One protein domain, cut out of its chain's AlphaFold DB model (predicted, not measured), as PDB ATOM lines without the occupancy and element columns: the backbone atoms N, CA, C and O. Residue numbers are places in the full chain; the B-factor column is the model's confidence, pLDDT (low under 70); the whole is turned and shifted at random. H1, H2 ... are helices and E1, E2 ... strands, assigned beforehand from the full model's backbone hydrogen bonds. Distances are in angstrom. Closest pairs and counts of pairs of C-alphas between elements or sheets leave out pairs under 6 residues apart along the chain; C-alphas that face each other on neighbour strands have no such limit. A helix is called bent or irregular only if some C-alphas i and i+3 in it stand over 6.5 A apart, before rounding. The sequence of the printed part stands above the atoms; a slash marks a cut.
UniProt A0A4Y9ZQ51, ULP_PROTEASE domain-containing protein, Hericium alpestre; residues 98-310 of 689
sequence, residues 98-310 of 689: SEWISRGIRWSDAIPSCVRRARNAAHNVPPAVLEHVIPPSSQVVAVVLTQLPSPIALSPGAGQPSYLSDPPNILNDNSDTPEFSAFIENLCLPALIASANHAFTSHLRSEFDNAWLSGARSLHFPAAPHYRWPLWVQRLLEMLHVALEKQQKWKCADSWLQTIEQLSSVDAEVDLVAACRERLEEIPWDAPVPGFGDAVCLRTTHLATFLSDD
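Overview. This is residues 98 to 310 of the 689 residues of the protein "ULP_PROTEASE domain-containing protein" of Hericium alpestre (UniProt A0A4Y9ZQ51). One long helix, H6, makes the spine of an elongated domain: at its start it runs out of a body made of a small sheet, E1 to E3, with H4 and H5 packed on it. Beyond the far end of H6 a tight turn leads into H7, which folds back on H6 as a helical hairpin, residues 263 to 268 sticking out, while the short H3 and H8 pack on H6 between the body and this hairpin's tip. The printed part has 213 residues, ordered H1 H2 H3 E1 H4 H5 E2 E3 H6 H7 H8, mostly helix; the sheet E1 E2 E3 is antiparallel. It is loose, with a radius of gyration of the C-alphas of 20.8 A and spans of 71 by 41 by 36 A.

Along the chain. H1, residues 113 to 123, 15.1 A long, begins at C-alpha 113 (24.594, 29.022, 64.138). H2 is residues 127 to 133, H3 141 to 147 and E1 162 to 164. H4, residues 178 to 195, is 24.8 A long and only just irregular, C-alphas 187 and 190 being 6.7 A apart, with a kink of 43 degrees near residue 189. H5, residues 198 to 213, 23.8 A, is irregular, C-alphas 206 and 209 being 7.5 A apart, with a kink of 46 degrees near residue 207. E2 is residues 218 to 221 and E3 224 to 230. H6, residues 233 to 263, runs 43.6 A from C-alpha 233 (25.683, 42.268, 45.756). H7 is residues 267 to 280, 20.1 A; H8, residues 300 to 306, ends at C-alpha 306 (50.913, 63.400, 49.914).

Arrangement. H6 is the hub, touching six helices. With residues 234 to 241 it touches H5, opposite ways at a shallow tilt of 9 degrees, closest C-alphas Thr 201 and Glu 238, 5.9 A. H4 touches it about perpendicular, at 76 degrees, closest C-alphas Leu 192 and Leu 237, 6.8 A. H1 and H6 only just touch, only at their ends, with 3 pairs of C-alphas within 8 A, the closest His 123 and Arg 235, 6.4 A. Farther along, H3 touches H6 (Leu 145 and Lys 251, closest C-alphas, 6.7 A), and H8 touches it (Ala 253 and Ala 304, 5.2 A). H6 and H7 form a helical hairpin at a shallow tilt of 20 degrees, closest C-alphas Glu 261 and Val 270, 5.5 A. H2 touches H4, closest C-alphas His 132 and Ser 181, 6.7 A. H4 and H5 are on one face of the sheet, making two layers, one of helices and one of strands. N 164 and O 218 of E1 and E2 are 2.9 A apart; in the hairpin E2 and E3, N 219 and O 229 are 2.8 A apart, both within hydrogen-bond range. Every O i to N i+4 pair is within range in H1, H2, H6 and H7, against 2 of 3 in H3, 11 of 14 in H4, 10 of 12 in H5 and 1 of 3 in H8, which has 3 of 4 O i to N i+3 pairs.

Size, cuts and confidence. The C-alphas farthest apart, Glu 99 and Ser 265, are 72.6 A apart. The printed part has no cut. The links H3 to E1, E1 to H4 and H7 to H8 are long. Mean pLDDT of the printed part is 94.1, and no printed residue is under 70.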
ATOM      1  N   SER A  98      12.521  26.530  54.884       96.06
ATOM      2  CA  SER A  98      11.067  26.589  55.117       96.06
ATOM      3  C   SER A  98      10.665  26.868  56.568       96.06
ATOM      4  O   SER A  98       9.518  27.246  56.814       96.06
ATOM      5  N   GLU A  99      11.583  26.680  57.514       96.25
ATOM      6  CA  GLU A  99      11.374  26.965  58.940       96.25
ATOM      7  C   GLU A  99      11.724  28.411  59.305       96.25
ATOM      8  O   GLU A  99      11.209  28.942  60.281       96.25
ATOM      9  N   TRP A 100      12.582  29.065  58.516       96.31
ATOM     10  CA  TRP A 100      13.175  30.355  58.888       96.31
ATOM     11  C   TRP A 100      12.792  31.502  57.957       96.31
ATOM     12  O   TRP A 100      12.656  32.641  58.399       96.31
ATOM     13  N   ILE A 101      12.636  31.223  56.665       97.12
ATOM     14  CA  ILE A 101      12.441  32.236  55.630       97.12
ATOM     15  C   ILE A 101      10.945  32.485  55.408       97.12
ATOM     16  O   ILE A 101      10.168  31.547  55.259       97.12
ATOM     17  N   SER A 102      10.546  33.762  55.366       95.75
ATOM     18  CA  SER A 102       9.157  34.230  55.208       95.75
ATOM     19  C   SER A 102       8.200  33.819  56.334       95.75
ATOM     20  O   SER A 102       6.988  33.807  56.144       95.75
ATOM     21  N   ARG A 103       8.732  33.532  57.527       96.44
ATOM     22  CA  ARG A 103       7.954  33.163  58.724       96.44
ATOM     23  C   ARG A 103       7.682  34.330  59.683       96.44
ATOM     24  O   ARG A 103       7.253  34.114  60.803       96.44
ATOM     25  N   GLY A 104       7.968  35.570  59.278       94.75
ATOM     26  CA  GLY A 104       7.805  36.752  60.143       94.75
ATOM     27  C   GLY A 104       8.847  36.874  61.266       94.75
ATOM     28  O   GLY A 104       8.742  37.762  62.110       94.75
ATOM     29  N   ILE A 105       9.874  36.018  61.266       95.00
ATOM     30  CA  ILE A 105      10.947  36.008  62.266       95.00
ATOM     31  C   ILE A 105      11.851  37.236  62.076       95.00
ATOM     32  O   ILE A 105      12.302  37.527  60.965       95.00
ATOM     33  N   ARG A 106      12.162  37.940  63.172       95.19
ATOM     34  CA  ARG A 106      13.117  39.060  63.190       95.19
ATOM     35  C   ARG A 106      14.513  38.608  63.603       95.19
ATOM     36  O   ARG A 106      14.673  37.691  64.411       95.19
ATOM     37  N   TRP A 107      15.534  39.280  63.074       95.31
ATOM     38  CA  TRP A 107      16.915  38.958  63.410       95.31
ATOM     39  C   TRP A 107      17.236  39.280  64.874       95.31
ATOM     40  O   TRP A 107      16.911  40.360  65.364       95.31
ATOM     41  N   SER A 108      17.910  38.363  65.574       93.94
ATOM     42  CA  SER A 108      18.365  38.558  66.955       93.94
ATOM     43  C   SER A 108      19.662  37.794  67.246       93.94
ATOM     44  O   SER A 108      20.037  36.859  66.532       93.94
ATOM     45  N   ASP A 109      20.344  38.148  68.338       87.88
ATOM     46  CA  ASP A 109      21.570  37.460  68.776       87.88
ATOM     47  C   ASP A 109      21.348  35.976  69.134       87.88
ATOM     48  O   ASP A 109      22.302  35.182  69.135       87.88
ATOM     49  N   ALA A 110      20.092  35.594  69.396       91.25
ATOM     50  CA  ALA A 110      19.673  34.237  69.728       91.25
ATOM     51  C   ALA A 110      19.558  33.303  68.507       91.25
ATOM     52  O   ALA A 110      19.419  32.097  68.694       91.25
ATOM     53  N   ILE A 111      19.668  33.818  67.274       92.69
ATOM     54  CA  ILE A 111      19.541  33.005  66.057       92.69
ATOM     55  C   ILE A 111      20.572  31.855  66.025       92.69
ATOM     56  O   ILE A 111      21.760  32.077  66.324       92.69
ATOM     57  N   PRO A 112      20.159  30.631  65.630       94.75
ATOM     58  CA  PRO A 112      21.051  29.479  65.535       94.75
ATOM     59  C   PRO A 112      22.283  29.707  64.650       94.75
ATOM     60  O   PRO A 112      22.322  30.537  63.737       94.75
ATOM     61  N   SER A 113      23.357  28.964  64.928       91.62
ATOM     62  CA  SER A 113      24.594  29.022  64.138       91.62
ATOM     63  C   SER A 113      24.375  28.611  62.676       91.62
ATOM     64  O   SER A 113      24.940  29.272  61.805       91.62
ATOM     65  N   CYS A 114      23.539  27.604  62.394       94.62
ATOM     66  CA  CYS A 114      23.213  27.152  61.037       94.62
ATOM     67  C   CYS A 114      22.570  28.268  60.192       94.62
ATOM     68  O   CYS A 114      23.032  28.536  59.083       94.62
ATOM     69  N   VAL A 115      21.617  29.014  60.760       95.56
ATOM     70  CA  VAL A 115      20.979  30.182  60.128       95.56
ATOM     71  C   VAL A 115      21.998  31.297  59.883       95.56
ATOM     72  O   VAL A 115      22.056  31.845  58.786       95.56
ATOM     73  N   ARG A 116      22.882  31.599  60.850       95.38
ATOM     74  CA  ARG A 116      23.979  32.571  60.647       95.38
ATOM     75  C   ARG A 116      24.938  32.151  59.534       95.38
ATOM     76  O   ARG A 116      25.387  33.006  58.772       95.38
ATOM     77  N   ARG A 117      25.263  30.856  59.429       94.81
ATOM     78  CA  ARG A 117      26.079  30.314  58.330       94.81
ATOM     79  C   ARG A 117      25.367  30.485  56.991       94.81
ATOM     80  O   ARG A 117      25.987  31.005  56.071       94.81
ATOM     81  N   ALA A 118      24.085  30.129  56.899       96.62
ATOM     82  CA  ALA A 118      23.285  30.284  55.685       96.62
ATOM     83  C   ALA A 118      23.137  31.754  55.260       96.62
ATOM     84  O   ALA A 118      23.363  32.088  54.099       96.62
ATOM     85  N   ARG A 119      22.873  32.655  56.214       96.56
ATOM     86  CA  ARG A 119      22.866  34.111  56.009       96.56
ATOM     87  C   ARG A 119      24.200  34.599  55.456       96.56
ATOM     88  O   ARG A 119      24.234  35.350  54.488       96.56
ATOM     89  N   ASN A 120      25.312  34.182  56.061       95.31
ATOM     90  CA  ASN A 120      26.642  34.569  55.591       95.31
ATOM     91  C   ASN A 120      26.951  33.976  54.211       95.31
ATOM     92  O   ASN A 120      27.547  34.662  53.392       95.31
ATOM     93  N   ALA A 121      26.497  32.755  53.918       95.75
ATOM     94  CA  ALA A 121      26.617  32.157  52.592       95.75
ATOM     95  C   ALA A 121      25.847  32.961  51.530       95.75
ATOM     96  O   ALA A 121      26.396  33.223  50.466       95.75
ATOM     97  N   ALA A 122      24.639  33.441  51.843       95.75
ATOM     98  CA  ALA A 122      23.873  34.338  50.971       95.75
ATOM     99  C   ALA A 122      24.537  35.717  50.777       95.75
ATOM    100  O   ALA A 122      24.240  36.419  49.810       95.75
ATOM    101  N   HIS A 123      25.429  36.104  51.692       94.38
ATOM    102  CA  HIS A 123      26.182  37.359  51.675       94.38
ATOM    103  C   HIS A 123      27.574  37.236  51.033       94.38
ATOM    104  O   HIS A 123      28.212  38.248  50.742       94.38
ATOM    105  N   ASN A 124      28.055  36.010  50.809       96.06
ATOM    106  CA  ASN A 124      29.386  35.751  50.274       96.06
ATOM    107  C   ASN A 124      29.443  36.097  48.785       96.06
ATOM    108  O   ASN A 124      28.755  35.497  47.963       96.06
ATOM    109  N   VAL A 125      30.305  37.053  48.441       96.81
ATOM    110  CA  VAL A 125      30.541  37.444  47.050       96.81
ATOM    111  C   VAL A 125      31.369  36.357  46.353       96.81
ATOM    112  O   VAL A 125      32.420  35.986  46.885       96.81
ATOM    113  N   PRO A 126      30.949  35.858  45.175       95.81
ATOM    114  CA  PRO A 126      31.751  34.912  44.406       95.81
ATOM    115  C   PRO A 126      33.143  35.488  44.067       95.81
ATOM    116  O   PRO A 126      33.214  36.625  43.592       95.81
ATOM    117  N   PRO A 127      34.247  34.736  44.260       94.62
ATOM    118  CA  PRO A 127      35.603  35.226  43.986       94.62
ATOM    119  C   PRO A 127      35.799  35.736  42.554       94.62
ATOM    120  O   PRO A 127      36.333  36.825  42.373       94.62
ATOM    121  N   ALA A 128      35.264  35.024  41.558       91.81
ATOM    122  CA  ALA A 128      35.321  35.437  40.156       91.81
ATOM    123  C   ALA A 128      34.678  36.819  39.921       91.81
ATOM    124  O   ALA A 128      35.204  37.638  39.178       91.81
ATOM    125  N   VAL A 129      33.574  37.141  40.611       94.88
ATOM    126  CA  VAL A 129      32.958  38.477  40.520       94.88
ATOM    127  C   VAL A 129      33.874  39.542  41.126       94.88
ATOM    128  O   VAL A 129      33.999  40.630  40.568       94.88
ATOM    129  N   LEU A 130      34.518  39.247  42.260       94.75
ATOM    130  CA  LEU A 130      35.443  40.185  42.901       94.75
ATOM    131  C   LEU A 130      36.631  40.514  41.999       94.75
ATOM    132  O   LEU A 130      36.992  41.684  41.911       94.75
ATOM    133  N   GLU A 131      37.192  39.514  41.321       92.62
ATOM    134  CA  GLU A 131      38.332  39.677  40.412       92.62
ATOM    135  C   GLU A 131      38.019  40.594  39.218       92.62
ATOM    136  O   GLU A 131      38.901  41.328  38.774       92.62
ATOM    137  N   HIS A 132      36.766  40.617  38.746       91.94
ATOM    138  CA  HIS A 132      36.329  41.493  37.650       91.94
ATOM    139  C   HIS A 132      35.856  42.881  38.101       91.94
ATOM    140  O   HIS A 132      35.958  43.846  37.346       91.94
ATOM    141  N   VAL A 133      35.304  43.008  39.311       94.50
ATOM    142  CA  VAL A 133      34.699  44.270  39.778       94.50
ATOM    143  C   VAL A 133      35.678  45.119  40.589       94.50
ATOM    144  O   VAL A 133      35.602  46.349  40.556       94.50
ATOM    145  N   ILE A 134      36.582  44.490  41.342       95.75
ATOM    146  CA  ILE A 134      37.503  45.178  42.247       95.75
ATOM    147  C   ILE A 134      38.936  44.931  41.778       95.75
ATOM    148  O   ILE A 134      39.410  43.798  41.863       95.75
ATOM    149  N   PRO A 135      39.670  45.978  41.356       95.38
ATOM    150  CA  PRO A 135      41.064  45.827  40.975       95.38
ATOM    151  C   PRO A 135      41.875  45.196  42.117       95.38
ATOM    152  O   PRO A 135      41.758  45.641  43.269       95.38
ATOM    153  N   PRO A 136      42.725  44.189  41.840       95.75
ATOM    154  CA  PRO A 136      43.527  43.558  42.878       95.75
ATOM    155  C   PRO A 136      44.436  44.597  43.536       95.75
ATOM    156  O   PRO A 136      44.901  45.532  42.886       95.75
ATOM    157  N   SER A 137      44.733  44.457  44.831       95.38
ATOM    158  CA  SER A 137      45.555  45.436  45.568       95.38
ATOM    159  C   SER A 137      46.952  45.640  44.971       95.38
ATOM    160  O   SER A 137      47.557  46.690  45.168       95.38
ATOM    161  N   SER A 138      47.460  44.637  44.246       96.25
ATOM    162  CA  SER A 138      48.734  44.660  43.524       96.25
ATOM    163  C   SER A 138      48.675  45.358  42.161       96.25
ATOM    164  O   SER A 138      49.727  45.563  41.563       96.25
ATOM    165  N   GLN A 139      47.488  45.705  41.653       97.19
ATOM    166  CA  GLN A 139      47.344  46.416  40.382       97.19
ATOM    167  C   GLN A 139      48.033  47.777  40.467       97.19
ATOM    168  O   GLN A 139      47.877  48.488  41.460       97.19
ATOM    169  N   VAL A 140      48.779  48.156  39.434       97.62
ATOM    170  CA  VAL A 140      49.486  49.443  39.425       97.62
ATOM    171  C   VAL A 140      48.519  50.622  39.301       97.62
ATOM    172  O   VAL A 140      47.476  50.509  38.649       97.62
ATOM    173  N   VAL A 141      48.865  51.762  39.911       97.19
ATOM    174  CA  VAL A 141      48.000  52.958  39.961       97.19
ATOM    175  C   VAL A 141      47.559  53.400  38.567       97.19
ATOM    176  O   VAL A 141      46.365  53.615  38.354       97.19
ATOM    177  N   ALA A 142      48.487  53.476  37.609       95.75
ATOM    178  CA  ALA A 142      48.198  53.919  36.244       95.75
ATOM    179  C   ALA A 142      47.091  53.091  35.561       95.75
ATOM    180  O   ALA A 142      46.242  53.638  34.858       95.75
ATOM    181  N   VAL A 143      47.048  51.780  35.814       95.88
ATOM    182  CA  VAL A 143      46.018  50.891  35.259       95.88
ATOM    183  C   VAL A 143      44.678  51.079  35.977       95.88
ATOM    184  O   VAL A 143      43.634  51.155  35.337       95.88
ATOM    185  N   VAL A 144      44.680  51.234  37.302       95.00
ATOM    186  CA  VAL A 144      43.437  51.454  38.066       95.00
ATOM    187  C   VAL A 144      42.767  52.784  37.702       95.00
ATOM    188  O   VAL A 144      41.537  52.882  37.697       95.00
ATOM    189  N   LEU A 145      43.551  53.810  37.364       93.62
ATOM    190  CA  LEU A 145      43.029  55.103  36.914       93.62
ATOM    191  C   LEU A 145      42.249  55.013  35.593       93.62
ATOM    192  O   LEU A 145      41.343  55.822  35.389       93.62
ATOM    193  N   THR A 146      42.548  54.029  34.739       92.31
ATOM    194  CA  THR A 146      41.876  53.834  33.444       92.31
ATOM    195  C   THR A 146      40.760  52.787  33.481       92.31
ATOM    196  O   THR A 146      39.829  52.883  32.687       92.31
ATOM    197  N   GLN A 147      40.809  51.821  34.406       88.81
ATOM    198  CA  GLN A 147      39.853  50.705  34.469       88.81
ATOM    199  C   GLN A 147      38.482  51.068  35.053       88.81
ATOM    200  O   GLN A 147      37.459  50.674  34.498       88.81
ATOM    201  N   LEU A 148      38.429  51.794  36.179       85.38
ATOM    202  CA  LEU A 148      37.153  52.088  36.845       85.38
ATOM    203  C   LEU A 148      36.594  53.457  36.402       85.38
ATOM    204  O   LEU A 148      37.252  54.493  36.600       85.38
ATOM    205  N   PRO A 149      35.374  53.512  35.838       87.69
ATOM    206  CA  PRO A 149      34.750  54.778  35.491       87.69
ATOM    207  C   PRO A 149      34.442  55.584  36.755       87.69
ATOM    208  O   PRO A 149      34.224  55.043  37.839       87.69
ATOM    209  N   SER A 150      34.444  56.909  36.626       85.50
ATOM    210  CA  SER A 150      34.047  57.780  37.733       85.50
ATOM    211  C   SER A 150      32.566  57.571  38.068       85.50
ATOM    212  O   SER A 150      31.761  57.397  37.148       85.50
ATOM    213  N   PRO A 151      32.184  57.604  39.357       83.81
ATOM    214  CA  PRO A 151      30.793  57.440  39.750       83.81
ATOM    215  C   PRO A 151      29.929  58.523  39.104       83.81
ATOM    216  O   PRO A 151      30.209  59.718  39.213       83.81
ATOM    217  N   ILE A 152      28.875  58.097  38.411       83.88
ATOM    218  CA  ILE A 152      27.885  59.002  37.830       83.88
ATOM    219  C   ILE A 152      26.975  59.462  38.968       83.88
ATOM    220  O   ILE A 152      26.392  58.639  39.674       83.88
ATOM    221  N   ALA A 153      26.859  60.778  39.162       80.62
ATOM    222  CA  ALA A 153      25.948  61.331  40.153       80.62
ATOM    223  C   ALA A 153      24.509  60.918  39.815       80.62
ATOM    224  O   ALA A 153      23.990  61.263  38.751       80.62
ATOM    225  N   LEU A 154      23.866  60.181  40.722       80.25
ATOM    226  CA  LEU A 154      22.451  59.856  40.595       80.25
ATOM    227  C   LEU A 154      21.628  61.142  40.611       80.25
ATOM    228  O   LEU A 154      21.893  62.059  41.395       80.25
ATOM    229  N   SER A 155      20.609  61.203  39.754       84.75
ATOM    230  CA  SER A 155      19.670  62.318  39.764       84.75
ATOM    231  C   SER A 155      19.007  62.422  41.145       84.75
ATOM    232  O   SER A 155      18.551  61.402  41.675       84.75
ATOM    233  N   PRO A 156      18.936  63.623  41.744       79.00
ATOM    234  CA  PRO A 156      18.211  63.821  42.992       79.00
ATOM    235  C   PRO A 156      16.746  63.422  42.773       79.00
ATOM    236  O   PRO A 156      16.052  64.038  41.969       79.00
ATOM    237  N   GLY A 157      16.304  62.348  43.433       82.25
ATOM    238  CA  GLY A 157      14.984  61.738  43.226       82.25
ATOM    239  C   GLY A 157      15.006  60.313  42.669       82.25
ATOM    240  O   GLY A 157      13.944  59.705  42.555       82.25
ATOM    241  N   ALA A 158      16.178  59.745  42.358       83.81
ATOM    242  CA  ALA A 158      16.291  58.295  42.215       83.81
ATOM    243  C   ALA A 158      15.760  57.625  43.499       83.81
ATOM    244  O   ALA A 158      16.060  58.092  44.600       83.81
ATOM    245  N   GLY A 159      14.936  56.580  43.357       91.56
ATOM    246  CA  GLY A 159      14.354  55.859  44.495       91.56
ATOM    247  C   GLY A 159      15.412  55.296  45.455       91.56
ATOM    248  O   GLY A 159      16.614  55.389  45.210       91.56
ATOM    249  N   GLN A 160      14.983  54.684  46.554       94.38
ATOM    250  CA  GLN A 160      15.903  53.935  47.415       94.38
ATOM    251  C   GLN A 160      16.075  52.503  46.893       94.38
ATOM    252  O   GLN A 160      15.145  51.956  46.292       94.38
ATOM    253  N   PRO A 161      17.263  51.899  47.065       96.69
ATOM    254  CA  PRO A 161      17.435  50.484  46.789       96.69
ATOM    255  C   PRO A 161      16.589  49.668  47.772       96.69
ATOM    256  O   PRO A 161      16.431  50.066  48.922       96.69
ATOM    257  N   SER A 162      16.046  48.540  47.327       97.44
ATOM    258  CA  SER A 162      15.142  47.725  48.144       97.44
ATOM    259  C   SER A 162      15.369  46.233  47.935       97.44
ATOM    260  O   SER A 162      15.885  45.795  46.904       97.44
ATOM    261  N   TYR A 163      14.978  45.441  48.928       98.31
ATOM    262  CA  TYR A 163      14.962  43.987  48.839       98.31
ATOM    263  C   TYR A 163      13.666  43.502  48.186       98.31
ATOM    264  O   TYR A 163      12.591  44.032  48.462       98.31
ATOM    265  N   LEU A 164      13.761  42.479  47.336       98.31
ATOM    266  CA  LEU A 164      12.623  41.874  46.646       98.31
ATOM    267  C   LEU A 164      12.520  40.383  46.970       98.31
ATOM    268  O   LEU A 164      13.533  39.692  47.097       98.31
ATOM    269  N   SER A 165      11.290  39.872  47.046       97.50
ATOM    270  CA  SER A 165      10.996  38.441  47.213       97.50
ATOM    271  C   SER A 165      11.243  37.623  45.942       97.50
ATOM    272  O   SER A 165      11.438  36.411  46.006       97.50
ATOM    273  N   ASP A 166      11.274  38.270  44.779       98.00
ATOM    274  CA  ASP A 166      11.583  37.621  43.512       98.00
ATOM    275  C   ASP A 166      13.043  37.138  43.442       98.00
ATOM    276  O   ASP A 166      13.944  37.814  43.951       98.00
ATOM    277  N   PRO A 167      13.325  36.009  42.762       97.75
ATOM    278  CA  PRO A 167      14.692  35.562  42.533       97.75
ATOM    279  C   PRO A 167      15.480  36.551  41.659       97.75
ATOM    280  O   PRO A 167      14.892  37.269  40.833       97.75
ATOM    281  N   PRO A 168      16.820  36.559  41.788       97.69
ATOM    282  CA  PRO A 168      17.663  37.355  40.918       97.69
ATOM    283  C   PRO A 168      17.464  36.938  39.458       97.69
ATOM    284  O   PRO A 168      17.212  35.770  39.160       97.69
ATOM    285  N   ASN A 169      17.541  37.898  38.540       96.25
ATOM    286  CA  ASN A 169      17.468  37.663  37.092       96.25
ATOM    287  C   ASN A 169      18.784  38.009  36.378       96.25
ATOM    288  O   ASN A 169      18.834  37.996  35.152       96.25
ATOM    289  N   ILE A 170      19.826  38.331  37.147       95.44
ATOM    290  CA  ILE A 170      21.154  38.695  36.668       95.44
ATOM    291  C   ILE A 170      22.212  38.001  37.528       95.44
ATOM    292  O   ILE A 170      21.972  37.755  38.709       95.44
ATOM    293  N   LEU A 171      23.380  37.704  36.946       93.12
ATOM    294  CA  LEU A 171      24.497  37.021  37.624       93.12
ATOM    295  C   LEU A 171      24.111  35.642  38.191       93.12
ATOM    296  O   LEU A 171      24.590  35.243  39.251       93.12
ATOM    297  N   ASN A 172      23.235  34.932  37.476       88.81
ATOM    298  CA  ASN A 172      22.828  33.559  37.791       88.81
ATOM    299  C   ASN A 172      23.665  32.502  37.054       88.81
ATOM    300  O   ASN A 172      23.586  31.322  37.393       88.81
ATOM    301  N   ASP A 173      24.409  32.912  36.026       86.69
ATOM    302  CA  ASP A 173      25.199  32.015  35.186       86.69
ATOM    303  C   ASP A 173      26.481  31.558  35.894       86.69
ATOM    304  O   ASP A 173      26.926  32.162  36.872       86.69
ATOM    305  N   ASN A 174      27.081  30.475  35.392       84.44
ATOM    306  CA  ASN A 174      28.352  29.984  35.911       84.44
ATOM    307  C   ASN A 174      29.441  31.052  35.720       84.44
ATOM    308  O   ASN A 174      29.675  31.502  34.600       84.44
ATOM    309  N   SER A 175      30.119  31.420  36.808       86.62
ATOM    310  CA  SER A 175      31.134  32.473  36.812       86.62
ATOM    311  C   SER A 175      32.395  32.147  36.010       86.62
ATOM    312  O   SER A 175      33.208  33.036  35.781       86.62
ATOM    313  N   ASP A 176      32.563  30.891  35.594       84.69
ATOM    314  CA  ASP A 176      33.762  30.409  34.901       84.69
ATOM    315  C   ASP A 176      33.730  30.629  33.374       84.69
ATOM    316  O   ASP A 176      34.665  30.233  32.674       84.69
ATOM    317  N   THR A 177      32.661  31.214  32.817       88.00
ATOM    318  CA  THR A 177      32.547  31.424  31.364       88.00
ATOM    319  C   THR A 177      33.132  32.778  30.929       88.00
ATOM    320  O   THR A 177      32.909  33.788  31.594       88.00
ATOM    321  N   PRO A 178      33.847  32.869  29.790       85.25
ATOM    322  CA  PRO A 178      34.342  34.150  29.267       85.25
ATOM    323  C   PRO A 178      33.229  35.178  29.013       85.25
ATOM    324  O   PRO A 178      33.431  36.386  29.148       85.25
ATOM    325  N   GLU A 179      32.036  34.703  28.655       89.44
ATOM    326  CA  GLU A 179      30.850  35.532  28.461       89.44
ATOM    327  C   GLU A 179      30.412  36.214  29.765       89.44
ATOM    328  O   GLU A 179      29.939  37.350  29.722       89.44
ATOM    329  N   PHE A 180      30.616  35.567  30.920       90.38
ATOM    330  CA  PHE A 180      30.300  36.128  32.233       90.38
ATOM    331  C   PHE A 180      31.164  37.351  32.554       90.38
ATOM    332  O   PHE A 180      30.639  38.376  32.995       90.38
ATOM    333  N   SER A 181      32.468  37.295  32.264       87.88
ATOM    334  CA  SER A 181      33.387  38.426  32.449       87.88
ATOM    335  C   SER A 181      32.957  39.634  31.615       87.88
ATOM    336  O   SER A 181      32.754  40.727  32.147       87.88
ATOM    337  N   ALA A 182      32.716  39.423  30.315       89.75
ATOM    338  CA  ALA A 182      32.260  40.482  29.416       89.75
ATOM    339  C   ALA A 182      30.896  41.052  29.840       89.75
ATOM    340  O   ALA A 182      30.648  42.253  29.700       89.75
ATOM    341  N   PHE A 183      30.012  40.209  30.369       93.00
ATOM    342  CA  PHE A 183      28.710  40.611  30.884       93.00
ATOM    343  C   PHE A 183      28.818  41.480  32.146       93.00
ATOM    344  O   PHE A 183      28.146  42.513  32.245       93.00
ATOM    345  N   ILE A 184      29.687  41.113  33.094       93.00
ATOM    346  CA  ILE A 184      29.946  41.924  34.289       93.00
ATOM    347  C   ILE A 184      30.503  43.288  33.895       93.00
ATOM    348  O   ILE A 184      29.956  44.309  34.317       93.00
ATOM    349  N   GLU A 185      31.558  43.308  33.082       89.69
ATOM    350  CA  GLU A 185      32.292  44.529  32.746       89.69
ATOM    351  C   GLU A 185      31.431  45.519  31.954       89.69
ATOM    352  O   GLU A 185      31.395  46.707  32.277       89.69
ATOM    353  N   ASN A 186      30.683  45.040  30.954       90.69
ATOM    354  CA  ASN A 186      29.945  45.922  30.049       90.69
ATOM    355  C   ASN A 186      28.537  46.275  30.540       90.69
ATOM    356  O   ASN A 186      28.069  47.386  30.290       90.69
ATOM    357  N   LEU A 187      27.838  45.349  31.211       90.00
ATOM    358  CA  LEU A 187      26.426  45.537  31.562       90.00
ATOM    359  C   LEU A 187      26.215  45.822  33.048       90.00
ATOM    360  O   LEU A 187      25.408  46.683  33.402       90.00
ATOM    361  N   CYS A 188      26.926  45.107  33.922       92.88
ATOM    362  CA  CYS A 188      26.667  45.174  35.358       92.88
ATOM    363  C   CYS A 188      27.426  46.311  36.041       92.88
ATOM    364  O   CYS A 188      26.855  47.049  36.848       92.88
ATOM    365  N   LEU A 189      28.714  46.453  35.729       93.50
ATOM    366  CA  LEU A 189      29.624  47.354  36.425       93.50
ATOM    367  C   LEU A 189      29.154  48.822  36.420       93.50
ATOM    368  O   LEU A 189      29.184  49.430  37.492       93.50
ATOM    369  N   PRO A 190      28.633  49.401  35.313       93.31
ATOM    370  CA  PRO A 190      28.112  50.769  35.335       93.31
ATOM    371  C   PRO A 190      26.970  50.970  36.345       93.31
ATOM    372  O   PRO A 190      26.948  51.965  37.071       93.31
ATOM    373  N   ALA A 191      26.047  50.005  36.440       93.31
ATOM    374  CA  ALA A 191      24.928  50.054  37.379       93.31
ATOM    375  C   ALA A 191      25.382  49.863  38.835       93.31
ATOM    376  O   ALA A 191      24.886  50.548  39.735       93.31
ATOM    377  N   LEU A 192      26.348  48.968  39.065       95.69
ATOM    378  CA  LEU A 192      26.956  48.756  40.380       95.69
ATOM    379  C   LEU A 192      27.689  50.011  40.861       95.69
ATOM    380  O   LEU A 192      27.471  50.445  41.988       95.69
ATOM    381  N   ILE A 193      28.490  50.644  39.999       94.81
ATOM    382  CA  ILE A 193      29.212  51.883  40.317       94.81
ATOM    383  C   ILE A 193      28.240  53.026  40.618       94.81
ATOM    384  O   ILE A 193      28.423  53.733  41.609       94.81
ATOM    385  N   ALA A 194      27.172  53.178  39.829       92.56
ATOM    386  CA  ALA A 194      26.128  54.169  40.099       92.56
ATOM    387  C   ALA A 194      25.409  53.923  41.442       92.56
ATOM    388  O   ALA A 194      24.931  54.867  42.070       92.56
ATOM    389  N   SER A 195      25.356  52.668  41.901       94.44
ATOM    390  CA  SER A 195      24.678  52.261  43.140       94.44
ATOM    391  C   SER A 195      25.606  52.199  44.366       94.44
ATOM    392  O   SER A 195      25.117  52.116  45.493       94.44
ATOM    393  N   ALA A 196      26.929  52.284  44.185       94.94
ATOM    394  CA  ALA A 196      27.949  52.188  45.238       94.94
ATOM    395  C   ALA A 196      28.111  53.493  46.052       94.94
ATOM    396  O   ALA A 196      29.217  53.985  46.292       94.94
ATOM    397  N   ASN A 197      26.989  54.072  46.483       91.50
ATOM    398  CA  ASN A 197      26.940  55.249  47.345       91.50
ATOM    399  C   ASN A 197      26.909  54.838  48.831       91.50
ATOM    400  O   ASN A 197      26.233  53.875  49.206       91.50
ATOM    401  N   HIS A 198      27.587  55.596  49.698       92.31
ATOM    402  CA  HIS A 198      27.592  55.379  51.148       92.31
ATOM    403  C   HIS A 198      26.177  55.315  51.761       92.31
ATOM    404  O   HIS A 198      25.890  54.455  52.589       92.31
ATOM    405  N   ALA A 199      25.260  56.197  51.347       92.75
ATOM    406  CA  ALA A 199      23.894  56.219  51.876       92.75
ATOM    407  C   ALA A 199      23.128  54.928  51.542       92.75
ATOM    408  O   ALA A 199      22.467  54.356  52.406       92.75
ATOM    409  N   PHE A 200      23.267  54.441  50.306       94.19
ATOM    410  CA  PHE A 200      22.629  53.208  49.843       94.19
ATOM    411  C   PHE A 200      23.220  51.974  50.516       94.19
ATOM    412  O   PHE A 200      22.480  51.136  51.024       94.19
ATOM    413  N   THR A 201      24.548  51.879  50.565       94.19
ATOM    414  CA  THR A 201      25.238  50.752  51.209       94.19
ATOM    415  C   THR A 201      24.922  50.671  52.701       94.19
ATOM    416  O   THR A 201      24.653  49.576  53.193       94.19
ATOM    417  N   SER A 202      24.874  51.810  53.401       95.31
ATOM    418  CA  SER A 202      24.488  51.882  54.815       95.31
ATOM    419  C   SER A 202      23.046  51.419  55.049       95.31
ATOM    420  O   SER A 202      22.813  50.554  55.893       95.31
ATOM    421  N   HIS A 203      22.093  51.923  54.256       95.50
ATOM    422  CA  HIS A 203      20.682  51.535  54.341       95.50
ATOM    423  C   HIS A 203      20.481  50.032  54.094       95.50
ATOM    424  O   HIS A 203      19.934  49.326  54.942       95.50
ATOM    425  N   LEU A 204      21.026  49.509  52.990       96.69
ATOM    426  CA  LEU A 204      20.941  48.082  52.678       96.69
ATOM    427  C   LEU A 204      21.594  47.220  53.763       96.69
ATOM    428  O   LEU A 204      21.049  46.171  54.104       96.69
ATOM    429  N   ARG A 205      22.733  47.653  54.328       96.62
ATOM    430  CA  ARG A 205      23.418  46.939  55.415       96.62
ATOM    431  C   ARG A 205      22.530  46.832  56.653       96.62
ATOM    432  O   ARG A 205      22.481  45.762  57.249       96.62
ATOM    433  N   SER A 206      21.851  47.915  57.039       96.31
ATOM    434  CA  SER A 206      20.984  47.915  58.226       96.31
ATOM    435  C   SER A 206      19.745  47.032  58.082       96.31
ATOM    436  O   SER A 206      19.240  46.534  59.083       96.31
ATOM    437  N   GLU A 207      19.268  46.807  56.856       97.12
ATOM    438  CA  GLU A 207      18.045  46.036  56.603       97.12
ATOM    439  C   GLU A 207      18.292  44.572  56.223       97.12
ATOM    440  O   GLU A 207      17.375  43.758  56.337       97.12
ATOM    441  N   PHE A 208      19.514  44.222  55.801       97.50
ATOM    442  CA  PHE A 208      19.839  42.917  55.213       97.50
ATOM    443  C   PHE A 208      19.338  41.733  56.042       97.50
ATOM    444  O   PHE A 208      18.705  40.827  55.503       97.50
ATOM    445  N   ASP A 209      19.605  41.746  57.347       97.25
ATOM    446  CA  ASP A 209      19.317  40.609  58.218       97.25
ATOM    447  C   ASP A 209      17.811  40.317  58.306       97.25
ATOM    448  O   ASP A 209      17.383  39.171  58.156       97.25
ATOM    449  N   ASN A 210      16.993  41.361  58.473       97.06
ATOM    450  CA  ASN A 210      15.538  41.231  58.537       97.06
ATOM    451  C   ASN A 210      14.929  40.961  57.156       97.06
ATOM    452  O   ASN A 210      13.994  40.168  57.041       97.06
ATOM    453  N   ALA A 211      15.457  41.582  56.099       97.62
ATOM    454  CA  ALA A 211      14.967  41.372  54.743       97.62
ATOM    455  C   ALA A 211      15.197  39.925  54.280       97.62
ATOM    456  O   ALA A 211      14.289  39.303  53.729       97.62
ATOM    457  N   TRP A 212      16.378  39.362  54.556       98.00
ATOM    458  CA  TRP A 212      16.704  37.972  54.234       98.00
ATOM    459  C   TRP A 212      15.763  36.991  54.945       98.00
ATOM    460  O   TRP A 212      15.163  36.145  54.283       98.00
ATOM    461  N   LEU A 213      15.543  37.159  56.257       97.50
ATOM    462  CA  LEU A 213      14.568  36.355  57.010       97.50
ATOM    463  C   LEU A 213      13.131  36.532  56.504       97.50
ATOM    464  O   LEU A 213      12.362  35.577  56.487       97.50
ATOM    465  N   SER A 214      12.770  37.720  56.017       97.38
ATOM    466  CA  SER A 214      11.447  37.975  55.426       97.38
ATOM    467  C   SER A 214      11.247  37.299  54.060       97.38
ATOM    468  O   SER A 214      10.144  37.318  53.515       97.38
ATOM    469  N   GLY A 215      12.282  36.665  53.501       97.56
ATOM    470  CA  GLY A 215      12.228  36.015  52.192       97.56
ATOM    471  C   GLY A 215      12.640  36.887  51.031       97.56
ATOM    472  O   GLY A 215      12.287  36.582  49.893       97.56
ATOM    473  N   ALA A 216      13.416  37.941  51.282       98.12
ATOM    474  CA  ALA A 216      14.141  38.587  50.206       98.12
ATOM    475  C   ALA A 216      15.044  37.568  49.502       98.12
ATOM    476  O   ALA A 216      15.793  36.827  50.138       98.12
ATOM    477  N   ARG A 217      14.985  37.549  48.172       97.75
ATOM    478  CA  ARG A 217      15.819  36.701  47.311       97.75
ATOM    479  C   ARG A 217      16.703  37.525  46.389       97.75
ATOM    480  O   ARG A 217      17.703  37.009  45.895       97.75
ATOM    481  N   SER A 218      16.367  38.795  46.179       98.38
ATOM    482  CA  SER A 218      17.149  39.711  45.359       98.38
ATOM    483  C   SER A 218      17.123  41.149  45.879       98.38
ATOM    484  O   SER A 218      16.408  41.493  46.820       98.38
ATOM    485  N   LEU A 219      17.955  41.981  45.262       98.00
ATOM    486  CA  LEU A 219      18.085  43.416  45.461       98.00
ATOM    487  C   LEU A 219      17.641  44.148  44.196       98.00
ATOM    488  O   LEU A 219      17.940  43.720  43.082       98.00
ATOM    489  N   HIS A 220      16.988  45.286  44.364       97.31
ATOM    490  CA  HIS A 220      16.609  46.178  43.280       97.31
ATOM    491  C   HIS A 220      17.301  47.528  43.441       97.31
ATOM    492  O   HIS A 220      17.307  48.112  44.527       97.31
ATOM    493  N   PHE A 221      17.864  48.031  42.341       95.38
ATOM    494  CA  PHE A 221      18.494  49.345  42.288       95.38
ATOM    495  C   PHE A 221      17.740  50.262  41.322       95.38
ATOM    496  O   PHE A 221      17.535  49.887  40.167       95.38
ATOM    497  N   PRO A 222      17.426  51.507  41.720       92.31
ATOM    498  CA  PRO A 222      16.790  52.478  40.830       92.31
ATOM    499  C   PRO A 222      17.616  52.801  39.579       92.31
ATOM    500  O   PRO A 222      17.053  53.148  38.547       92.31
ATOM    501  N   ALA A 223      18.947  52.690  39.661       90.00
ATOM    502  CA  ALA A 223      19.847  52.910  38.530       90.00
ATOM    503  C   ALA A 223      19.720  51.832  37.438       90.00
ATOM    504  O   ALA A 223      20.139  52.052  36.305       90.00
ATOM    505  N   ALA A 224      19.150  50.670  37.770       93.00
ATOM    506  CA  ALA A 224      18.939  49.568  36.846       93.00
ATOM    507  C   ALA A 224      17.643  48.813  37.197       93.00
ATOM    508  O   ALA A 224      17.696  47.686  37.697       93.00
ATOM    509  N   PRO A 225      16.471  49.420  36.926       93.44
ATOM    510  CA  PRO A 225      15.186  48.941  37.439       93.44
ATOM    511  C   PRO A 225      14.749  47.590  36.857       93.44
ATOM    512  O   PRO A 225      13.870  46.924  37.394       93.44
ATOM    513  N   HIS A 226      15.358  47.166  35.748       95.19
ATOM    514  CA  HIS A 226      15.061  45.892  35.095       95.19
ATOM    515  C   HIS A 226      15.831  44.705  35.695       95.19
ATOM    516  O   HIS A 226      15.525  43.552  35.377       95.19
ATOM    517  N   TYR A 227      16.819  44.966  36.558       96.81
ATOM    518  CA  TYR A 227      17.655  43.933  37.157       96.81
ATOM    519  C   TYR A 227      17.298  43.688  38.620       96.81
ATOM    520  O   TYR A 227      17.126  44.607  39.421       96.81
ATOM    521  N   ARG A 228      17.234  42.403  38.952       97.62
ATOM    522  CA  ARG A 228      17.083  41.847  40.289       97.62
ATOM    523  C   ARG A 228      18.392  41.157  40.633       97.62
ATOM    524  O   ARG A 228      18.709  40.108  40.077       97.62
ATOM    525  N   TRP A 229      19.163  41.786  41.500       97.81
ATOM    526  CA  TRP A 229      20.537  41.426  41.816       97.81
ATOM    527  C   TRP A 229      20.593  40.379  42.928       97.81
ATOM    528  O   TRP A 229      19.763  40.423  43.834       97.81
ATOM    529  N   PRO A 230      21.560  39.449  42.922       98.00
ATOM    530  CA  PRO A 230      21.746  38.532  44.041       98.00
ATOM    531  C   PRO A 230      22.024  39.267  45.361       98.00
ATOM    532  O   PRO A 230      22.640  40.332  45.372       98.00
ATOM    533  N   LEU A 231      21.628  38.684  46.493       98.00
ATOM    534  CA  LEU A 231      21.770  39.318  47.814       98.00
ATOM    535  C   LEU A 231      23.221  39.643  48.203       98.00
ATOM    536  O   LEU A 231      23.471  40.655  48.861       98.00
ATOM    537  N   TRP A 232      24.191  38.841  47.753       97.94
ATOM    538  CA  TRP A 232      25.615  39.098  47.985       97.94
ATOM    539  C   TRP A 232      26.099  40.405  47.332       97.94
ATOM    540  O   TRP A 232      27.130  40.947  47.734       97.94
ATOM    541  N   VAL A 233      25.350  40.975  46.377       97.75
ATOM    542  CA  VAL A 233      25.683  42.268  45.756       97.75
ATOM    543  C   VAL A 233      25.676  43.399  46.782       97.75
ATOM    544  O   VAL A 233      26.446  44.345  46.636       97.75
ATOM    545  N   GLN A 234      24.911  43.288  47.873       97.50
ATOM    546  CA  GLN A 234      24.990  44.250  48.974       97.50
ATOM    547  C   GLN A 234      26.426  44.352  49.516       97.50
ATOM    548  O   GLN A 234      26.955  45.456  49.643       97.50
ATOM    549  N   ARG A 235      27.093  43.213  49.756       97.50
ATOM    550  CA  ARG A 235      28.489  43.182  50.211       97.50
ATOM    551  C   ARG A 235      29.445  43.700  49.145       97.50
ATOM    552  O   ARG A 235      30.381  44.429  49.472       97.50
ATOM    553  N   LEU A 236      29.203  43.344  47.882       97.50
ATOM    554  CA  LEU A 236      30.001  43.831  46.760       97.50
ATOM    555  C   LEU A 236      29.962  45.362  46.670       97.50
ATOM    556  O   LEU A 236      31.013  45.970  46.502       97.50
ATOM    557  N   LEU A 237      28.793  45.992  46.836       97.12
ATOM    558  CA  LEU A 237      28.663  47.453  46.804       97.12
ATOM    559  C   LEU A 237      29.469  48.133  47.915       97.12
ATOM    560  O   LEU A 237      30.059  49.180  47.671       97.12
ATOM    561  N   GLU A 238      29.545  47.548  49.112       96.38
ATOM    562  CA  GLU A 238      30.395  48.076  50.189       96.38
ATOM    563  C   GLU A 238      31.880  48.033  49.817       96.38
ATOM    564  O   GLU A 238      32.613  48.996  50.035       96.38
ATOM    565  N   MET A 239      32.330  46.910  49.253       96.69
ATOM    566  CA  MET A 239      33.721  46.741  48.839       96.69
ATOM    567  C   MET A 239      34.060  47.649  47.648       96.69
ATOM    568  O   MET A 239      35.115  48.286  47.641       96.69
ATOM    569  N   LEU A 240      33.148  47.757  46.678       96.31
ATOM    570  CA  LEU A 240      33.265  48.636  45.517       96.31
ATOM    571  C   LEU A 240      33.265  50.109  45.933       96.31
ATOM    572  O   LEU A 240      34.069  50.875  45.420       96.31
ATOM    573  N   HIS A 241      32.437  50.507  46.900       95.69
ATOM    574  CA  HIS A 241      32.444  51.863  47.447       95.69
ATOM    575  C   HIS A 241      33.825  52.231  48.015       95.69
ATOM    576  O   HIS A 241      34.404  53.241  47.620       95.69
ATOM    577  N   VAL A 242      34.413  51.362  48.847       94.94
ATOM    578  CA  VAL A 242      35.777  51.553  49.378       94.94
ATOM    579  C   VAL A 242      36.821  51.609  48.253       94.94
ATOM    580  O   VAL A 242      37.772  52.390  48.325       94.94
ATOM    581  N   ALA A 243      36.668  50.793  47.207       95.69
ATOM    582  CA  ALA A 243      37.552  50.815  46.043       95.69
ATOM    583  C   ALA A 243      37.444  52.133  45.253       95.69
ATOM    584  O   ALA A 243      38.466  52.722  44.902       95.69
ATOM    585  N   LEU A 244      36.226  52.634  45.037       95.00
ATOM    586  CA  LEU A 244      35.961  53.903  44.357       95.00
ATOM    587  C   LEU A 244      36.508  55.097  45.148       95.00
ATOM    588  O   LEU A 244      37.093  55.992  44.544       95.00
ATOM    589  N   GLU A 245      36.406  55.105  46.479       94.50
ATOM    590  CA  GLU A 245      37.024  56.152  47.310       94.50
ATOM    591  C   GLU A 245      38.550  56.183  47.153       94.50
ATOM    592  O   GLU A 245      39.150  57.248  46.992       94.50
ATOM    593  N   LYS A 246      39.195  55.011  47.159       95.19
ATOM    594  CA  LYS A 246      40.645  54.895  46.941       95.19
ATOM    595  C   LYS A 246      41.044  55.324  45.532       95.19
ATOM    596  O   LYS A 246      42.032  56.039  45.376       95.19
ATOM    597  N   GLN A 247      40.276  54.934  44.513       95.69
ATOM    598  CA  GLN A 247      40.511  55.380  43.141       95.69
ATOM    599  C   GLN A 247      40.358  56.901  43.029       95.69
ATOM    600  O   GLN A 247      41.187  57.559  42.405       95.69
ATOM    601  N   GLN A 248      39.330  57.470  43.658       95.06
ATOM    602  CA  GLN A 248      39.086  58.905  43.641       95.06
ATOM    603  C   GLN A 248      40.254  59.678  44.260       95.06
ATOM    604  O   GLN A 248      40.659  60.692  43.698       95.06
ATOM    605  N   LYS A 249      40.859  59.177  45.347       95.81
ATOM    606  CA  LYS A 249      42.088  59.763  45.912       95.81
ATOM    607  C   LYS A 249      43.224  59.804  44.891       95.81
ATOM    608  O   LYS A 249      43.868  60.838  44.744       95.81
ATOM    609  N   TRP A 250      43.439  58.721  44.146       97.31
ATOM    610  CA  TRP A 250      44.449  58.692  43.086       97.31
ATOM    611  C   TRP A 250      44.115  59.620  41.912       97.31
ATOM    612  O   TRP A 250      45.009  60.296  41.413       97.31
ATOM    613  N   LYS A 251      42.844  59.725  41.504       96.06
ATOM    614  CA  LYS A 251      42.401  60.692  40.479       96.06
ATOM    615  C   LYS A 251      42.645  62.138  40.928       96.06
ATOM    616  O   LYS A 251      43.097  62.964  40.135       96.06
ATOM    617  N   CYS A 252      42.380  62.444  42.198       95.94
ATOM    618  CA  CYS A 252      42.690  63.742  42.793       95.94
ATOM    619  C   CYS A 252      44.201  64.009  42.812       95.94
ATOM    620  O   CYS A 252      44.613  65.097  42.421       95.94
ATOM    621  N   ALA A 253      45.015  63.016  43.182       97.19
ATOM    622  CA  ALA A 253      46.474  63.121  43.155       97.19
ATOM    623  C   ALA A 253      47.024  63.388  41.745       97.19
ATOM    624  O   ALA A 253      47.878  64.253  41.553       97.19
ATOM    625  N   ASP A 254      46.494  62.689  40.742       96.69
ATOM    626  CA  ASP A 254      46.870  62.875  39.341       96.69
ATOM    627  C   ASP A 254      46.507  64.276  38.814       96.69
ATOM    628  O   ASP A 254      47.315  64.945  38.163       96.69
ATOM    629  N   SER A 255      45.313  64.756  39.177       96.62
ATOM    630  CA  SER A 255      44.843  66.110  38.849       96.62
ATOM    631  C   SER A 255      45.680  67.191  39.547       96.62
ATOM    632  O   SER A 255      45.968  68.242  38.968       96.62
ATOM    633  N   TRP A 256      46.101  66.939  40.790       97.00
ATOM    634  CA  TRP A 256      46.979  67.831  41.545       97.00
ATOM    635  C   TRP A 256      48.358  67.925  40.882       97.00
ATOM    636  O   TRP A 256      48.833  69.030  40.624       97.00
ATOM    637  N   LEU A 257      48.954  66.792  40.489       96.50
ATOM    638  CA  LEU A 257      50.207  66.760  39.725       96.50
ATOM    639  C   LEU A 257      50.098  67.534  38.404       96.50
ATOM    640  O   LEU A 257      50.984  68.325  38.084       96.50
ATOM    641  N   GLN A 258      49.002  67.352  37.662       96.69
ATOM    642  CA  GLN A 258      48.740  68.098  36.427       96.69
ATOM    643  C   GLN A 258      48.662  69.614  36.676       96.69
ATOM    644  O   GLN A 258      49.163  70.408  35.882       96.69
ATOM    645  N   THR A 259      48.063  70.023  37.794       96.38
ATOM    646  CA  THR A 259      47.978  71.436  38.182       96.38
ATOM    647  C   THR A 259      49.366  72.015  38.474       96.38
ATOM    648  O   THR A 259      49.675  73.115  38.021       96.38
ATOM    649  N   ILE A 260      50.231  71.275  39.179       94.62
ATOM    650  CA  ILE A 260      51.619  71.695  39.439       94.62
ATOM    651  C   ILE A 260      52.414  71.823  38.136       94.62
ATOM    652  O   ILE A 260      53.108  72.819  37.951       94.62
ATOM    653  N   GLU A 261      52.277  70.869  37.219       95.12
ATOM    654  CA  GLU A 261      52.939  70.893  35.909       95.12
ATOM    655  C   GLU A 261      52.536  72.116  35.071       95.12
ATOM    656  O   GLU A 261      53.386  72.763  34.468       95.12
ATOM    657  N   GLN A 262      51.250  72.482  35.078       95.69
ATOM    658  CA  GLN A 262      50.742  73.642  34.338       95.69
ATOM    659  C   GLN A 262      51.150  74.986  34.955       95.69
ATOM    660  O   GLN A 262      51.314  75.972  34.235       95.69
ATOM    661  N   LEU A 263      51.257  75.053  36.285       94.94
ATOM    662  CA  LEU A 263      51.543  76.295  37.008       94.94
ATOM    663  C   LEU A 263      53.037  76.530  37.245       94.94
ATOM    664  O   LEU A 263      53.438  77.672  37.492       94.94
ATOM    665  N   SER A 264      53.859  75.481  37.217       92.38
ATOM    666  CA  SER A 264      55.282  75.612  37.492       92.38
ATOM    667  C   SER A 264      56.043  76.147  36.285       92.38
ATOM    668  O   SER A 264      55.939  75.655  35.168       92.38
ATOM    669  N   SER A 265      56.872  77.157  36.537       91.56
ATOM    670  CA  SER A 265      57.862  77.659  35.584       91.56
ATOM    671  C   SER A 265      59.270  77.132  35.889       91.56
ATOM    672  O   SER A 265      60.249  77.738  35.456       91.56
ATOM    673  N   VAL A 266      59.395  76.121  36.757       93.06
ATOM    674  CA  VAL A 266      60.672  75.617  37.274       93.06
ATOM    675  C   VAL A 266      60.873  74.192  36.773       93.06
ATOM    676  O   VAL A 266      60.202  73.280  37.248       93.06
ATOM    677  N   ASP A 267      61.851  73.992  35.887       92.38
ATOM    678  CA  ASP A 267      62.141  72.685  35.270       92.38
ATOM    679  C   ASP A 267      62.274  71.556  36.304       92.38
ATOM    680  O   ASP A 267      61.713  70.483  36.138       92.38
ATOM    681  N   ALA A 268      62.914  71.825  37.447       93.62
ATOM    682  CA  ALA A 268      63.084  70.831  38.507       93.62
ATOM    683  C   ALA A 268      61.763  70.350  39.144       93.62
ATOM    684  O   ALA A 268      61.721  69.246  39.681       93.62
ATOM    685  N   GLU A 269      60.705  71.167  39.153       91.06
ATOM    686  CA  GLU A 269      59.383  70.746  39.639       91.06
ATOM    687  C   GLU A 269      58.663  69.910  38.579       91.06
ATOM    688  O   GLU A 269      58.074  68.887  38.920       91.06
ATOM    689  N   VAL A 270      58.781  70.290  37.304       94.06
ATOM    690  CA  VAL A 270      58.255  69.523  36.163       94.06
ATOM    691  C   VAL A 270      58.917  68.143  36.088       94.06
ATOM    692  O   VAL A 270      58.219  67.134  36.003       94.06
ATOM    693  N   ASP A 271      60.241  68.071  36.247       94.88
ATOM    694  CA  ASP A 271      60.994  66.811  36.308       94.88
ATOM    695  C   ASP A 271      60.521  65.915  37.465       94.88
ATOM    696  O   ASP A 271      60.434  64.692  37.330       94.88
ATOM    697  N   LEU A 272      60.199  66.507  38.622       94.94
ATOM    698  CA  LEU A 272      59.665  65.767  39.768       94.94
ATOM    699  C   LEU A 272      58.243  65.264  39.513       94.94
ATOM    700  O   LEU A 272      57.931  64.147  39.928       94.94
ATOM    701  N   VAL A 273      57.393  66.046  38.841       96.12
ATOM    702  CA  VAL A 273      56.055  65.597  38.430       96.12
ATOM    703  C   VAL A 273      56.170  64.423  37.460       96.12
ATOM    704  O   VAL A 273      55.517  63.401  37.677       96.12
ATOM    705  N   ALA A 274      57.046  64.518  36.458       95.69
ATOM    706  CA  ALA A 274      57.310  63.434  35.515       95.69
ATOM    707  C   ALA A 274      57.790  62.161  36.235       95.69
ATOM    708  O   ALA A 274      57.224  61.088  36.029       95.69
ATOM    709  N   ALA A 275      58.743  62.288  37.165       96.50
ATOM    710  CA  ALA A 275      59.214  61.164  37.976       96.50
ATOM    711  C   ALA A 275      58.110  60.569  38.870       96.50
ATOM    712  O   ALA A 275      58.069  59.358  39.078       96.50
ATOM    713  N   CYS A 276      57.196  61.388  39.407       96.19
ATOM    714  CA  CYS A 276      56.047  60.875  40.157       96.19
ATOM    715  C   CYS A 276      55.124  60.052  39.254       96.19
ATOM    716  O   CYS A 276      54.728  58.964  39.658       96.19
ATOM    717  N   ARG A 277      54.820  60.538  38.041       95.81
ATOM    718  CA  ARG A 277      53.979  59.828  37.062       95.81
ATOM    719  C   ARG A 277      54.590  58.492  36.645       95.81
ATOM    720  O   ARG A 277      53.885  57.492  36.689       95.81
ATOM    721  N   GLU A 278      55.893  58.458  36.363       96.38
ATOM    722  CA  GLU A 278      56.631  57.213  36.091       96.38
ATOM    723  C   GLU A 278      56.465  56.211  37.247       96.38
ATOM    724  O   GLU A 278      56.153  55.044  37.036       96.38
ATOM    725  N   ARG A 279      56.548  56.670  38.504       96.19
ATOM    726  CA  ARG A 279      56.318  55.795  39.665       96.19
ATOM    727  C   ARG A 279      54.881  55.300  39.797       96.19
ATOM    728  O   ARG A 279      54.695  54.204  40.322       96.19
ATOM    729  N   LEU A 280      53.874  56.039  39.327       95.62
ATOM    730  CA  LEU A 280      52.482  55.558  39.315       95.62
ATOM    731  C   LEU A 280      52.284  54.353  38.376       95.62
ATOM    732  O   LEU A 280      51.320  53.604  38.546       95.62
ATOM    733  N   GLU A 281      53.191  54.131  37.421       96.75
ATOM    734  CA  GLU A 281      53.189  52.945  36.555       96.75
ATOM    735  C   GLU A 281      53.757  51.699  37.251       96.75
ATOM    736  O   GLU A 281      53.479  50.579  36.829       96.75
ATOM    737  N   GLU A 282      54.506  51.874  38.344       96.56
ATOM    738  CA  GLU A 282      55.202  50.788  39.045       96.56
ATOM    739  C   GLU A 282      54.545  50.405  40.373       96.56
ATOM    740  O   GLU A 282      54.590  49.243  40.786       96.56
ATOM    741  N   ILE A 283      53.977  51.380  41.092       97.06
ATOM    742  CA  ILE A 283      53.500  51.141  42.455       97.06
ATOM    743  C   ILE A 283      52.090  50.540  42.468       97.06
ATOM    744  O   ILE A 283      51.216  50.988  41.718       97.06
ATOM    745  N   PRO A 284      51.823  49.576  43.367       97.81
ATOM    746  CA  PRO A 284      50.482  49.042  43.558       97.81
ATOM    747  C   PRO A 284      49.549  50.126  44.101       97.81
ATOM    748  O   PRO A 284      49.946  50.943  44.933       97.81
ATOM    749  N   TRP A 285      48.289  50.125  43.686       96.81
ATOM    750  CA  TRP A 285      47.343  51.174  44.059       96.81
ATOM    751  C   TRP A 285      46.912  51.128  45.525       96.81
ATOM    752  O   TRP A 285      46.566  52.176  46.068       96.81
ATOM    753  N   ASP A 286      46.960  49.956  46.175       96.38
ATOM    754  CA  ASP A 286      46.578  49.789  47.580       96.38
ATOM    755  C   ASP A 286      47.326  48.646  48.295       96.38
ATOM    756  O   ASP A 286      46.726  47.679  48.769       96.38
ATOM    757  N   ALA A 287      48.649  48.763  48.423       96.00
ATOM    758  CA  ALA A 287      49.482  47.807  49.158       96.00
ATOM    759  C   ALA A 287      50.273  48.480  50.295       96.00
ATOM    760  O   ALA A 287      50.442  49.701  50.278       96.00
ATOM    761  N   PRO A 288      50.764  47.720  51.294       95.94
ATOM    762  CA  PRO A 288      51.710  48.237  52.281       95.94
ATOM    763  C   PRO A 288      52.965  48.812  51.612       95.94
ATOM    764  O   PRO A 288      53.507  48.215  50.682       95.94
ATOM    765  N   VAL A 289      53.438  49.962  52.092       95.12
ATOM    766  CA  VAL A 289      54.686  50.573  51.626       95.12
ATOM    767  C   VAL A 289      55.855  49.891  52.342       95.12
ATOM    768  O   VAL A 289      55.878  49.873  53.576       95.12
ATOM    769  N   PRO A 290      56.831  49.322  51.615       93.56
ATOM    770  CA  PRO A 290      57.962  48.643  52.237       93.56
ATOM    771  C   PRO A 290      58.902  49.631  52.944       93.56
ATOM    772  O   PRO A 290      58.933  50.820  52.632       93.56
ATOM    773  N   GLY A 291      59.724  49.119  53.865       89.44
ATOM    774  CA  GLY A 291      60.789  49.891  54.523       89.44
ATOM    775  C   GLY A 291      60.406  50.543  55.855       89.44
ATOM    776  O   GLY A 291      61.245  51.203  56.464       89.44
ATOM    777  N   PHE A 292      59.182  50.325  56.336       90.19
ATOM    778  CA  PHE A 292      58.737  50.740  57.664       90.19
ATOM    779  C   PHE A 292      58.570  49.525  58.590       90.19
ATOM    780  O   PHE A 292      58.334  48.413  58.121       90.19
ATOM    781  N   GLY A 293      58.746  49.722  59.901       84.38
ATOM    782  CA  GLY A 293      58.532  48.664  60.895       84.38
ATOM    783  C   GLY A 293      57.047  48.416  61.182       84.38
ATOM    784  O   GLY A 293      56.207  49.237  60.825       84.38
ATOM    785  N   ASP A 294      56.741  47.337  61.911       84.81
ATOM    786  CA  ASP A 294      55.369  46.872  62.208       84.81
ATOM    787  C   ASP A 294      54.456  47.923  62.869       84.81
ATOM    788  O   ASP A 294      53.234  47.808  62.828       84.81
ATOM    789  N   ALA A 295      55.042  48.953  63.485       84.56
ATOM    790  CA  ALA A 295      54.321  50.043  64.135       84.56
ATOM    791  C   ALA A 295      53.800  51.128  63.171       84.56
ATOM    792  O   ALA A 295      53.145  52.060  63.628       84.56
ATOM    793  N   VAL A 296      54.128  51.057  61.876       91.25
ATOM    794  CA  VAL A 296      53.703  52.027  60.856       91.25
ATOM    795  C   VAL A 296      52.985  51.282  59.736       91.25
ATOM    796  O   VAL A 296      53.602  50.538  58.974       91.25
ATOM    797  N   CYS A 297      51.681  51.510  59.597       93.25
ATOM    798  CA  CYS A 297      50.841  50.878  58.583       93.25
ATOM    799  C   CYS A 297      50.655  51.796  57.364       93.25
ATOM    800  O   CYS A 297      49.537  52.080  56.920       93.25
ATOM    801  N   LEU A 298      51.764  52.276  56.791       95.62
ATOM    802  CA  LEU A 298      51.703  53.104  55.590       95.62
ATOM    803  C   LEU A 298      51.305  52.241  54.383       95.62
ATOM    804  O   LEU A 298      51.920  51.216  54.096       95.62
ATOM    805  N   ARG A 299      50.286  52.681  53.645       96.06
ATOM    806  CA  ARG A 299      49.802  52.048  52.400       96.06
ATOM    807  C   ARG A 299      49.965  52.996  51.222       96.06
ATOM    808  O   ARG A 299      49.944  54.207  51.425       96.06
ATOM    809  N   THR A 300      50.070  52.479  50.004       96.44
ATOM    810  CA  THR A 300      50.248  53.304  48.800       96.44
ATOM    811  C   THR A 300      49.100  54.287  48.579       96.44
ATOM    812  O   THR A 300      49.353  55.408  48.159       96.44
ATOM    813  N   THR A 301      47.870  53.963  48.987       95.25
ATOM    814  CA  THR A 301      46.737  54.910  48.999       95.25
ATOM    815  C   THR A 301      46.970  56.161  49.851       95.25
ATOM    816  O   THR A 301      46.407  57.208  49.546       95.25
ATOM    817  N   HIS A 302      47.820  56.101  50.882       95.88
ATOM    818  CA  HIS A 302      48.240  57.290  51.631       95.88
ATOM    819  C   HIS A 302      49.194  58.175  50.820       95.88
ATOM    820  O   HIS A 302      49.257  59.379  51.049       95.88
ATOM    821  N   LEU A 303      49.924  57.617  49.847       95.50
ATOM    822  CA  LEU A 303      50.806  58.399  48.978       95.50
ATOM    823  C   LEU A 303      50.024  59.354  48.077       95.50
ATOM    824  O   LEU A 303      50.492  60.460  47.831       95.50
ATOM    825  N   ALA A 304      48.802  58.983  47.682       96.12
ATOM    826  CA  ALA A 304      47.885  59.893  47.002       96.12
ATOM    827  C   ALA A 304      47.601  61.151  47.844       96.12
ATOM    828  O   ALA A 304      47.580  62.256  47.315       96.12
ATOM    829  N   THR A 305      47.468  61.008  49.167       95.25
ATOM    830  CA  THR A 305      47.260  62.139  50.087       95.25
ATOM    831  C   THR A 305      48.490  63.052  50.175       95.25
ATOM    832  O   THR A 305      48.330  64.261  50.309       95.25
ATOM    833  N   PHE A 306      49.721  62.536  50.026       93.62
ATOM    834  CA  PHE A 306      50.913  63.400  49.914       93.62
ATOM    835  C   PHE A 306      50.917  64.262  48.640       93.62
ATOM    836  O   PHE A 306      51.582  65.297  48.617       93.62
ATOM    837  N   LEU A 307      50.192  63.838  47.604       95.31
ATOM    838  CA  LEU A 307      50.030  64.528  46.323       95.31
ATOM    839  C   LEU A 307      48.696  65.287  46.280       95.31
ATOM    840  O   LEU A 307      47.971  65.239  45.294       95.31
ATOM    841  N   SER A 308      48.327  65.931  47.384       95.06
ATOM    842  CA  SER A 308      47.070  66.664  47.516       95.06
ATOM    843  C   SER A 308      47.205  67.790  48.542       95.06
ATOM    844  O   SER A 308      48.231  67.907  49.215       95.06
ATOM    845  N   ASP A 309      46.143  68.581  48.700       92.38
ATOM    846  CA  ASP A 309      46.034  69.596  49.754       92.38
ATOM    847  C   ASP A 309      45.321  69.063  51.018       92.38
ATOM    848  O   ASP A 309      44.962  69.835  51.912       92.38
ATOM    849  N   ASP A 310      45.105  67.746  51.102       92.75
ATOM    850  CA  ASP A 310      44.450  67.105  52.239       92.75
ATOM    851  C   ASP A 310      45.355  67.042  53.481       92.75
ATOM    852  O   ASP A 310      46.588  67.113  53.438       92.75
TER     853      ASP A 310